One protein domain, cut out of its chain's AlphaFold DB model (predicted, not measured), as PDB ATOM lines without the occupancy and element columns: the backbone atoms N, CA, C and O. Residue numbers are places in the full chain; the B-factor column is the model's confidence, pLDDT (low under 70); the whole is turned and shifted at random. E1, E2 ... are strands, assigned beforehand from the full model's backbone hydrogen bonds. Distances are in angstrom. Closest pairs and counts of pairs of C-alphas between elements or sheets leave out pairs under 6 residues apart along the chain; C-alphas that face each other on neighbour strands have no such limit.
ATOM      1  N   ILE A 214      16.467 -17.127  -6.408       93.62
ATOM      2  CA  ILE A 214      17.215 -15.921  -6.091       93.62
ATOM      3  C   ILE A 214      17.316 -15.078  -7.355       93.62
ATOM      4  O   ILE A 214      17.814 -15.523  -8.393       93.62
ATOM      5  N   HIS A 215      16.806 -13.859  -7.257       91.62
ATOM      6  CA  HIS A 215      16.726 -12.911  -8.350       91.62
ATOM      7  C   HIS A 215      17.566 -11.674  -8.048       91.62
ATOM      8  O   HIS A 215      17.852 -11.347  -6.900       91.62
ATOM      9  N   TRP A 216      17.932 -10.979  -9.110       87.50
ATOM     10  CA  TRP A 216      18.427  -9.621  -9.095       87.50
ATOM     11  C   TRP A 216      17.539  -8.811 -10.029       87.50
ATOM     12  O   TRP A 216      17.521  -9.078 -11.233       87.50
ATOM     13  N   ASP A 217      16.826  -7.819  -9.495       83.75
ATOM     14  CA  ASP A 217      15.960  -6.932 -10.287       83.75
ATOM     15  C   ASP A 217      15.019  -7.751 -11.191       83.75
ATOM     16  O   ASP A 217      14.953  -7.593 -12.414       83.75
ATOM     17  N   ARG A 218      14.344  -8.731 -10.568       80.25
ATOM     18  CA  ARG A 218      13.412  -9.674 -11.217       80.25
ATOM     19  C   ARG A 218      14.015 -10.602 -12.284       80.25
ATOM     20  O   ARG A 218      13.261 -11.270 -12.993       80.25
ATOM     21  N   ARG A 219      15.342 -10.694 -12.411       86.81
ATOM     22  CA  ARG A 219      16.034 -11.672 -13.276       86.81
ATOM     23  C   ARG A 219      16.748 -12.729 -12.435       86.81
ATOM     24  O   ARG A 219      17.218 -12.379 -11.362       86.81
ATOM     25  N   PRO A 220      16.868 -13.991 -12.880       88.44
ATOM     26  CA  PRO A 220      17.641 -14.995 -12.147       88.44
ATOM     27  C   PRO A 220      19.076 -14.513 -11.903       88.44
ATOM     28  O   PRO A 220      19.756 -14.098 -12.845       88.44
ATOM     29  N   ALA A 221      19.519 -14.538 -10.647       89.19
ATOM     30  CA  ALA A 221      20.881 -14.156 -10.295       89.19
ATOM     31  C   ALA A 221      21.870 -15.269 -10.688       89.19
ATOM     32  O   ALA A 221      21.553 -16.458 -10.614       89.19
ATOM     33  N   THR A 222      23.077 -14.891 -11.109       89.50
ATOM     34  CA  THR A 222      24.164 -15.825 -11.444       89.50
ATOM     35  C   THR A 222      25.172 -15.907 -10.302       89.50
ATOM     36  O   THR A 222      25.303 -14.960  -9.530       89.50
ATOM     37  N   ASP A 223      25.886 -17.032 -10.206       88.81
ATOM     38  CA  ASP A 223      26.937 -17.274  -9.201       88.81
ATOM     39  C   ASP A 223      26.481 -17.013  -7.760       88.81
ATOM     40  O   ASP A 223      27.142 -16.347  -6.964       88.81
ATOM     41  N   VAL A 224      25.304 -17.544  -7.434       92.31
ATOM     42  CA  VAL A 224      24.670 -17.326  -6.140       92.31
ATOM     43  C   VAL A 224      25.209 -18.312  -5.120       92.31
ATOM     44  O   VAL A 224      25.183 -19.519  -5.357       92.31
ATOM     45  N   GLY A 225      25.634 -17.808  -3.966       93.81
ATOM     46  CA  GLY A 225      25.873 -18.597  -2.765       93.81
ATOM     47  C   GLY A 225      24.747 -18.408  -1.753       93.81
ATOM     48  O   GLY A 225      24.359 -17.277  -1.466       93.81
ATOM     49  N   LEU A 226      24.231 -19.503  -1.198       94.62
ATOM     50  CA  LEU A 226      23.217 -19.500  -0.141       94.62
ATOM     51  C   LEU A 226      23.651 -20.413   1.003       94.62
ATOM     52  O   LEU A 226      24.068 -21.548   0.767       94.62
ATOM     53  N   ARG A 227      23.525 -19.933   2.242       94.69
ATOM     54  CA  ARG A 227      23.780 -20.713   3.462       94.69
ATOM     55  C   ARG A 227      22.856 -20.311   4.603       94.69
ATOM     56  O   ARG A 227      22.342 -19.196   4.614       94.69
ATOM     57  N   LEU A 228      22.732 -21.168   5.613       92.38
ATOM     58  CA  LEU A 228      22.220 -20.754   6.920       92.38
ATOM     59  C   LEU A 228      23.198 -19.772   7.590       92.38
ATOM     60  O   LEU A 228      24.423 -19.936   7.522       92.38
ATOM     61  N   ALA A 229      22.656 -18.750   8.252       87.81
ATOM     62  CA  ALA A 229      23.421 -17.686   8.896       87.81
ATOM     63  C   ALA A 229      24.347 -18.225   9.997       87.81
ATOM     64  O   ALA A 229      25.509 -17.823  10.066       87.81
ATOM     65  N   ASP A 230      23.865 -19.199  10.772       84.75
ATOM     66  CA  ASP A 230      24.583 -19.773  11.919       84.75
ATOM     67  C   ASP A 230      25.407 -21.024  11.559       84.75
ATOM     68  O   ASP A 230      26.136 -21.557  12.392       84.75
ATOM     69  N   ARG A 231      25.295 -21.529  10.319       87.56
ATOM     70  CA  ARG A 231      25.980 -22.755   9.867       87.56
ATOM     71  C   ARG A 231      26.662 -22.556   8.511       87.56
ATOM     72  O   ARG A 231      26.117 -22.980   7.486       87.56
ATOM     73  N   PRO A 232      27.873 -21.972   8.473       85.06
ATOM     74  CA  PRO A 232      28.619 -21.751   7.232       85.06
ATOM     75  C   PRO A 232      28.854 -23.011   6.389       85.06
ATOM     76  O   PRO A 232      28.881 -22.929   5.165       85.06
ATOM     77  N   GLN A 233      28.920 -24.200   7.007       87.62
ATOM     78  CA  GLN A 233      29.122 -25.466   6.281       87.62
ATOM     79  C   GLN A 233      27.934 -25.851   5.374       87.62
ATOM     80  O   GLN A 233      28.043 -26.748   4.539       87.62
ATOM     81  N   THR A 234      26.789 -25.178   5.522       91.19
ATOM     82  CA  THR A 234      25.592 -25.402   4.694       91.19
ATOM     83  C   THR A 234      25.626 -24.663   3.362       91.19
ATOM     84  O   THR A 234      24.674 -24.770   2.597       91.19
ATOM     85  N   LEU A 235      26.717 -23.953   3.056       92.75
ATOM     86  CA  LEU A 235      26.874 -23.207   1.815       92.75
ATOM     87  C   LEU A 235      26.630 -24.080   0.576       92.75
ATOM     88  O   LEU A 235      27.153 -25.192   0.438       92.75
ATOM     89  N   ARG A 236      25.799 -23.561  -0.328       92.25
ATOM     90  CA  ARG A 236      25.478 -24.125  -1.640       92.25
ATOM     91  C   ARG A 236      25.654 -23.044  -2.693       92.25
ATOM     92  O   ARG A 236      25.269 -21.901  -2.462       92.25
ATOM     93  N   TYR A 237      26.191 -23.427  -3.848       91.62
ATOM     94  CA  TYR A 237      26.335 -22.545  -5.000       91.62
ATOM     95  C   TYR A 237      25.372 -22.940  -6.117       91.62
ATOM     96  O   TYR A 237      25.157 -24.128  -6.360       91.62
ATOM     97  N   ALA A 238      24.833 -21.948  -6.822       88.88
ATOM     98  CA  ALA A 238      23.995 -22.142  -7.996       88.88
ATOM     99  C   ALA A 238      24.336 -21.136  -9.099       88.88
ATOM    100  O   ALA A 238      24.309 -19.924  -8.891       88.88
ATOM    101  N   GLY A 239      24.578 -21.640 -10.311       83.88
ATOM    102  CA  GLY A 239      24.899 -20.798 -11.469       83.88
ATOM    103  C   GLY A 239      23.708 -20.030 -12.061       83.88
ATOM    104  O   GLY A 239      23.916 -19.151 -12.891       83.88
ATOM    105  N   GLN A 240      22.469 -20.362 -11.679       85.31
ATOM    106  CA  GLN A 240      21.231 -19.757 -12.211       85.31
ATOM    107  C   GLN A 240      20.232 -19.365 -11.101       85.31
ATOM    108  O   GLN A 240      19.032 -19.314 -11.344       85.31
ATOM    109  N   GLY A 241      20.692 -19.159  -9.862       84.69
ATOM    110  CA  GLY A 241      19.835 -18.667  -8.771       84.69
ATOM    111  C   GLY A 241      18.806 -19.666  -8.230       84.69
ATOM    112  O   GLY A 241      17.951 -19.283  -7.437       84.69
ATOM    113  N   HIS A 242      18.891 -20.940  -8.618       91.31
ATOM    114  CA  HIS A 242      18.052 -22.023  -8.100       91.31
ATOM    115  C   HIS A 242      18.835 -22.870  -7.096       91.31
ATOM    116  O   HIS A 242      19.777 -23.565  -7.479       91.31
ATOM    117  N   VAL A 243      18.437 -22.839  -5.823       91.62
ATOM    118  CA  VAL A 243      19.048 -23.649  -4.758       91.62
ATOM    119  C   VAL A 243      17.966 -24.489  -4.093       91.62
ATOM    120  O   VAL A 243      16.934 -23.961  -3.696       91.62
ATOM    121  N   GLN A 244      18.191 -25.794  -3.953       89.50
ATOM    122  CA  GLN A 244      17.308 -26.677  -3.192       89.50
ATOM    123  C   GLN A 244      17.981 -27.080  -1.888       89.50
ATOM    124  O   GLN A 244      19.141 -27.500  -1.891       89.50
ATOM    125  N   MET A 245      17.255 -26.954  -0.782       88.88
ATOM    126  CA  MET A 245      17.760 -27.321   0.532       88.88
ATOM    127  C   MET A 245      16.625 -27.845   1.419       88.88
ATOM    128  O   MET A 245      15.609 -27.164   1.548       88.88
ATOM    129  N   PRO A 246      16.767 -29.037   2.018       88.19
ATOM    130  CA  PRO A 246      15.820 -29.513   3.017       88.19
ATOM    131  C   PRO A 246      15.958 -28.693   4.312       88.19
ATOM    132  O   PRO A 246      17.075 -28.362   4.714       88.19
ATOM    133  N   LEU A 247      14.828 -28.329   4.924       89.50
ATOM    134  CA  LEU A 247      14.759 -27.522   6.144       89.50
ATOM    135  C   LEU A 247      13.682 -28.027   7.104       89.50
ATOM    136  O   LEU A 247      12.547 -28.263   6.694       89.50
ATOM    137  N   ALA A 248      14.001 -28.096   8.393       89.00
ATOM    138  CA  ALA A 248      13.010 -28.342   9.435       89.00
ATOM    139  C   ALA A 248      11.922 -27.248   9.449       89.00
ATOM    140  O   ALA A 248      12.117 -26.147   8.933       89.00
ATOM    141  N   LEU A 249      10.776 -27.514  10.076       88.38
ATOM    142  CA  LEU A 249       9.749 -26.481  10.252       88.38
ATOM    143  C   LEU A 249      10.223 -25.362  11.189       88.38
ATOM    144  O   LEU A 249      11.011 -25.599  12.105       88.38
ATOM    145  N   GLY A 250       9.696 -24.154  10.989       89.44
ATOM    146  CA  GLY A 250       9.996 -22.983  11.815       89.44
ATOM    147  C   GLY A 250      10.756 -21.887  11.074       89.44
ATOM    148  O   GLY A 250      10.750 -21.826   9.845       89.44
ATOM    149  N   GLU A 251      11.355 -20.972  11.832       93.12
ATOM    150  CA  GLU A 251      12.098 -19.837  11.284       93.12
ATOM    151  C   GLU A 251      13.575 -20.168  11.090       93.12
ATOM    152  O   GLU A 251      14.246 -20.668  11.991       93.12
ATOM    153  N   HIS A 252      14.085 -19.843   9.906       92.75
ATOM    154  CA  HIS A 252      15.473 -20.051   9.519       92.75
ATOM    155  C   HIS A 252      16.045 -18.773   8.935       92.75
ATOM    156  O   HIS A 252      15.400 -18.096   8.135       92.75
ATOM    157  N   ARG A 253      17.284 -18.464   9.302       94.38
ATOM    158  CA  ARG A 253      17.988 -17.265   8.856       94.38
ATOM    159  C   ARG A 253      19.040 -17.640   7.823       94.38
ATOM    160  O   ARG A 253      19.875 -18.509   8.074       94.38
ATOM    161  N   PHE A 254      19.005 -16.989   6.672       93.12
ATOM    162  CA  PHE A 254      19.854 -17.265   5.519       93.12
ATOM    163  C   PHE A 254      20.739 -16.083   5.191       93.12
ATOM    164  O   PHE A 254      20.302 -14.942   5.264       93.12
ATOM    165  N   VAL A 255      21.952 -16.381   4.745       94.56
ATOM    166  CA  VAL A 255      22.832 -15.430   4.075       94.56
ATOM    167  C   VAL A 255      22.891 -15.819   2.606       94.56
ATOM    168  O   VAL A 255      23.203 -16.967   2.275       94.56
ATOM    169  N   VAL A 256      22.598 -14.858   1.737       94.62
ATOM    170  CA  VAL A 256      22.614 -15.020   0.285       94.62
ATOM    171  C   VAL A 256      23.545 -13.979  -0.314       94.62
ATOM    172  O   VAL A 256      23.420 -12.794  -0.019       94.62
ATOM    173  N   GLY A 257      24.474 -14.412  -1.157       93.31
ATOM    174  CA  GLY A 257      25.419 -13.531  -1.833       93.31
ATOM    175  C   GLY A 257      25.473 -13.810  -3.325       93.31
ATOM    176  O   GLY A 257      25.445 -14.968  -3.739       93.31
ATOM    177  N   ALA A 258      25.542 -12.753  -4.128       92.56
ATOM    178  CA  ALA A 258      25.775 -12.840  -5.568       92.56
ATOM    179  C   ALA A 258      26.364 -11.522  -6.082       92.56
ATOM    180  O   ALA A 258      25.979 -10.442  -5.626       92.56
ATOM    181  N   GLY A 259      27.275 -11.604  -7.053       89.94
ATOM    182  CA  GLY A 259      27.926 -10.428  -7.633       89.94
ATOM    183  C   GLY A 259      28.715  -9.628  -6.593       89.94
ATOM    184  O   GLY A 259      29.746 -10.086  -6.112       89.94
ATOM    185  N   ASP A 260      28.233  -8.432  -6.262       90.56
ATOM    186  CA  ASP A 260      28.849  -7.480  -5.331       90.56
ATOM    187  C   ASP A 260      28.081  -7.330  -4.006       90.56
ATOM    188  O   ASP A 260      28.362  -6.406  -3.239       90.56
ATOM    189  N   ARG A 261      27.086  -8.191  -3.753       91.62
ATOM    190  CA  ARG A 261      26.101  -8.037  -2.674       91.62
ATOM    191  C   ARG A 261      26.002  -9.251  -1.777       91.62
ATOM    192  O   ARG A 261      26.099 -10.389  -2.236       91.62
ATOM    193  N   VAL A 262      25.675  -8.977  -0.518       93.88
ATOM    194  CA  VAL A 262      25.240  -9.978   0.454       93.88
ATOM    195  C   VAL A 262      24.021  -9.472   1.213       93.88
ATOM    196  O   VAL A 262      24.013  -8.345   1.710       93.88
ATOM    197  N   VAL A 263      23.008 -10.327   1.330       93.75
ATOM    198  CA  VAL A 263      21.789 -10.080   2.101       93.75
ATOM    199  C   VAL A 263      21.559 -11.188   3.125       93.75
ATOM    200  O   VAL A 263      21.896 -12.352   2.895       93.75
ATOM    201  N   GLU A 264      20.942 -10.827   4.239       93.75
ATOM    202  CA  GLU A 264      20.416 -11.734   5.249       93.75
ATOM    203  C   GLU A 264      18.883 -11.776   5.165       93.75
ATOM    204  O   GLU A 264      18.226 -10.747   4.993       93.75
ATOM    205  N   ARG A 265      18.285 -12.967   5.241       92.25
ATOM    206  CA  ARG A 265      16.829 -13.162   5.157       92.25
ATOM    207  C   ARG A 265      16.353 -14.192   6.162       92.25
ATOM    208  O   ARG A 265      16.876 -15.301   6.193       92.25
ATOM    209  N   THR A 266      15.311 -13.856   6.909       92.88
ATOM    210  CA  THR A 266      14.580 -14.829   7.724       92.88
ATOM    211  C   THR A 266      13.419 -15.387   6.918       92.88
ATOM    212  O   THR A 266      12.657 -14.649   6.300       92.88
ATOM    213  N   VAL A 267      13.294 -16.706   6.910       90.25
ATOM    214  CA  VAL A 267      12.268 -17.448   6.188       90.25
ATOM    215  C   VAL A 267      11.562 -18.367   7.169       90.25
ATOM    216  O   VAL A 267      12.207 -19.119   7.895       90.25
ATOM    217  N   HIS A 268      10.234 -18.364   7.123       91.94
ATOM    218  CA  HIS A 268       9.411 -19.301   7.869       91.94
ATOM    219  C   HIS A 268       8.971 -20.488   6.998       91.94
ATOM    220  O   HIS A 268       8.323 -20.311   5.963       91.94
ATOM    221  N   VAL A 269       9.280 -21.705   7.440       90.75
ATOM    222  CA  VAL A 269       8.823 -22.964   6.839       90.75
ATOM    223  C   VAL A 269       7.638 -23.481   7.654       90.75
ATOM    224  O   VAL A 269       7.805 -24.085   8.712       90.75
ATOM    225  N   GLY A 270       6.423 -23.211   7.167       85.81
ATOM    226  CA  GLY A 270       5.177 -23.499   7.894       85.81
ATOM    227  C   GLY A 270       4.608 -24.910   7.706       85.81
ATOM    228  O   GLY A 270       3.586 -25.237   8.305       85.81
ATOM    229  N   GLY A 271       5.212 -25.746   6.859       86.44
ATOM    230  CA  GLY A 271       4.744 -27.112   6.623       86.44
ATOM    231  C   GLY A 271       5.673 -27.928   5.730       86.44
ATOM    232  O   GLY A 271       6.632 -27.404   5.175       86.44
ATOM    233  N   TYR A 272       5.367 -29.220   5.597       86.44
ATOM    234  CA  TYR A 272       6.206 -30.192   4.882       86.44
ATOM    235  C   TYR A 272       5.961 -30.263   3.371       86.44
ATOM    236  O   TYR A 272       6.658 -30.991   2.671       86.44
ATOM    237  N   ASP A 273       4.960 -29.558   2.845       84.69
ATOM    238  CA  ASP A 273       4.761 -29.498   1.397       84.69
ATOM    239  C   ASP A 273       5.880 -28.676   0.733       84.69
ATOM    240  O   ASP A 273       6.274 -27.648   1.290       84.69
ATOM    241  N   PRO A 274       6.362 -29.078  -0.463       84.44
ATOM    242  CA  PRO A 274       7.388 -28.332  -1.178       84.44
ATOM    243  C   PRO A 274       7.004 -26.865  -1.347       84.44
ATOM    244  O   PRO A 274       5.954 -26.552  -1.917       84.44
ATOM    245  N   CYS A 275       7.861 -25.968  -0.868       88.06
ATOM    246  CA  CYS A 275       7.632 -24.534  -0.953       88.06
ATOM    247  C   CYS A 275       8.734 -23.844  -1.760       88.06
ATOM    248  O   CYS A 275       9.889 -24.274  -1.787       88.06
ATOM    249  N   VAL A 276       8.343 -22.774  -2.454       91.75
ATOM    250  CA  VAL A 276       9.247 -21.937  -3.241       91.75
ATOM    251  C   VAL A 276       9.382 -20.600  -2.531       91.75
ATOM    252  O   VAL A 276       8.390 -19.892  -2.360       91.75
ATOM    253  N   ILE A 277      10.603 -20.236  -2.161       92.31
ATOM    254  CA  ILE A 277      10.926 -18.943  -1.561       92.31
ATOM    255  C   ILE A 277      11.623 -18.098  -2.608       92.31
ATOM    256  O   ILE A 277      12.625 -18.508  -3.196       92.31
ATOM    257  N   GLN A 278      11.103 -16.898  -2.832       91.62
ATOM    258  CA  GLN A 278      11.726 -15.928  -3.717       91.62
ATOM    259  C   GLN A 278      12.509 -14.911  -2.893       91.62
ATOM    260  O   GLN A 278      11.991 -14.376  -1.918       91.62
ATOM    261  N   ILE A 279      13.753 -14.656  -3.293       90.94
ATOM    262  CA  ILE A 279      14.616 -13.641  -2.683       90.94
ATOM    263  C   ILE A 279      15.105 -12.739  -3.810       90.94
ATOM    264  O   ILE A 279      15.738 -13.235  -4.739       90.94
ATOM    265  N   ASP A 280      14.813 -11.441  -3.751       89.75
ATOM    266  CA  ASP A 280      15.369 -10.459  -4.688       89.75
ATOM    267  C   ASP A 280      16.492  -9.664  -4.007       89.75
ATOM    268  O   ASP A 280      16.279  -8.969  -3.015       89.75
ATOM    269  N   LEU A 281      17.707  -9.769  -4.548       89.31
ATOM    270  CA  LEU A 281      18.909  -9.089  -4.057       89.31
ATOM    271  C   LEU A 281      18.901  -7.573  -4.335       89.31
ATOM    272  O   LEU A 281      19.781  -6.842  -3.863       89.31
ATOM    273  N   ALA A 282      17.941  -7.084  -5.127       86.19
ATOM    274  CA  ALA A 282      17.728  -5.656  -5.336       86.19
ATOM    275  C   ALA A 282      17.016  -4.986  -4.150       86.19
ATOM    276  O   ALA A 282      17.157  -3.772  -3.976       86.19
ATOM    277  N   GLU A 283      16.280  -5.748  -3.336       86.25
ATOM    278  CA  GLU A 283      15.547  -5.209  -2.194       86.25
ATOM    279  C   GLU A 283      16.504  -4.719  -1.094       86.25
ATOM    280  O   GLU A 283      17.474  -5.406  -0.769       86.25
ATOM    281  N   PRO A 284      16.247  -3.539  -0.497       82.94
ATOM    282  CA  PRO A 284      17.111  -2.973   0.538       82.94
ATOM    283  C   PRO A 284      16.986  -3.691   1.883       82.94
ATOM    284  O   PRO A 284      17.867  -3.544   2.728       82.94
ATOM    285  N   ASP A 285      15.901  -4.441   2.090       86.38
ATOM    286  CA  ASP A 285      15.702  -5.215   3.308       86.38
ATOM    287  C   ASP A 285      16.878  -6.179   3.511       86.38
ATOM    288  O   ASP A 285      17.461  -6.653   2.535       86.38
ATOM    289  N   GLY A 286      17.273  -6.425   4.760       86.25
ATOM    290  CA  GLY A 286      18.386  -7.297   5.162       86.25
ATOM    291  C   GLY A 286      19.706  -7.164   4.383       86.25
ATOM    292  O   GLY A 286      20.491  -8.108   4.372       86.25
ATOM    293  N   LEU A 287      19.969  -6.053   3.690       91.88
ATOM    294  CA  LEU A 287      21.225  -5.845   2.974       91.88
ATOM    295  C   LEU A 287      22.373  -5.698   3.979       91.88
ATOM    296  O   LEU A 287      22.363  -4.779   4.793       91.88
ATOM    297  N   ILE A 288      23.379  -6.570   3.886       91.44
ATOM    298  CA  ILE A 288      24.587  -6.483   4.716       91.44
ATOM    299  C   ILE A 288      25.576  -5.515   4.068       91.44
ATOM    300  O   ILE A 288      26.000  -4.541   4.684       91.44
ATOM    301  N   PHE A 289      25.920  -5.756   2.801       92.81
ATOM    302  CA  PHE A 289      26.737  -4.844   2.002       92.81
ATOM    303  C   PHE A 289      26.476  -5.005   0.504       92.81
ATOM    304  O   PHE A 289      25.932  -6.012   0.043       92.81
ATOM    305  N   LYS A 290      26.888  -3.987  -0.256       92.19
ATOM    306  CA  LYS A 290      26.899  -3.950  -1.723       92.19
ATOM    307  C   LYS A 290      28.150  -3.220  -2.207       92.19
ATOM    308  O   LYS A 290      28.689  -2.418  -1.450       92.19
ATOM    309  N   GLY A 291      28.530  -3.412  -3.466       90.06
ATOM    310  CA  GLY A 291      29.634  -2.687  -4.095       90.06
ATOM    311  C   GLY A 291      30.997  -3.364  -3.989       90.06
ATOM    312  O   GLY A 291      31.893  -2.939  -4.699       90.06
TER     313      GLY A 291
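What this domain is: This is residues 214 to 291 of the 826 residues of the protein "Non-specific serine/threonine protein kinase" of Deltaproteobacteria bacterium (UniProt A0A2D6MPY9). This is a small, uneven sandwich: a large, strongly twisted sheet, E3 E2 E5 E6 E8, is partly covered on one face by a short pair, E1 and E7, whose strands cross its own at 42 degrees. E4 joins the hairpin E2 and E3 to the hairpin E5 and E6 and pairs with no named strand. The 78 printed residues hold eight named strands, E1 to E8 in chain order, and no named helix; the class is all strand. The large sheet is antiparallel, the small one parallel; the whole is compact, with a radius of gyration of the C-alphas of 12.0 A and spans of 36 by 23 by 23 A.

How they stand to each other: E1, residues 214 to 216, is the parallel neighbour of E7, residues 275 to 280; N 215 and O 279 are within hydrogen-bond range at 2.8 A. E2, residues 224 to 228, and E3, residues 231 to 238, form an antiparallel hairpin, with N 226 and O 236 at 2.9 A. E3 bends by 52 degrees at residue 234. E4 is residues 242 to 247; its closest C-alpha pair with E3 is Val 243 and Arg 236, 7.2 A. E5, residues 250 to 258, is antiparallel to E2, with N 227 and O 255 at 3.0 A, and forms a hairpin with E6, residues 261 to 269, with N 254 and O 265 at 2.8 A. E8, residues 287 to 289, is antiparallel to E6, with N 288 and O 262 at 2.9 A. The two sheets are 9.2 A centre to centre where they face each other.

Where its parts are: E1 begins at C-alpha 214, (17.215, -15.921, -6.091). E5 measures 25.6 A, E6 24.7 A, E3 18.0 A and E7 16.5 A. E8 ends at C-alpha 289, (26.737, -4.844, 2.002).

The domain as a whole: The C-alphas farthest apart, Tyr 272 and Gly 291, are 37.2 A apart. The printed part has no cut, and no link is long. Mean pLDDT of the printed part is 89.8; no printed residue is under 70.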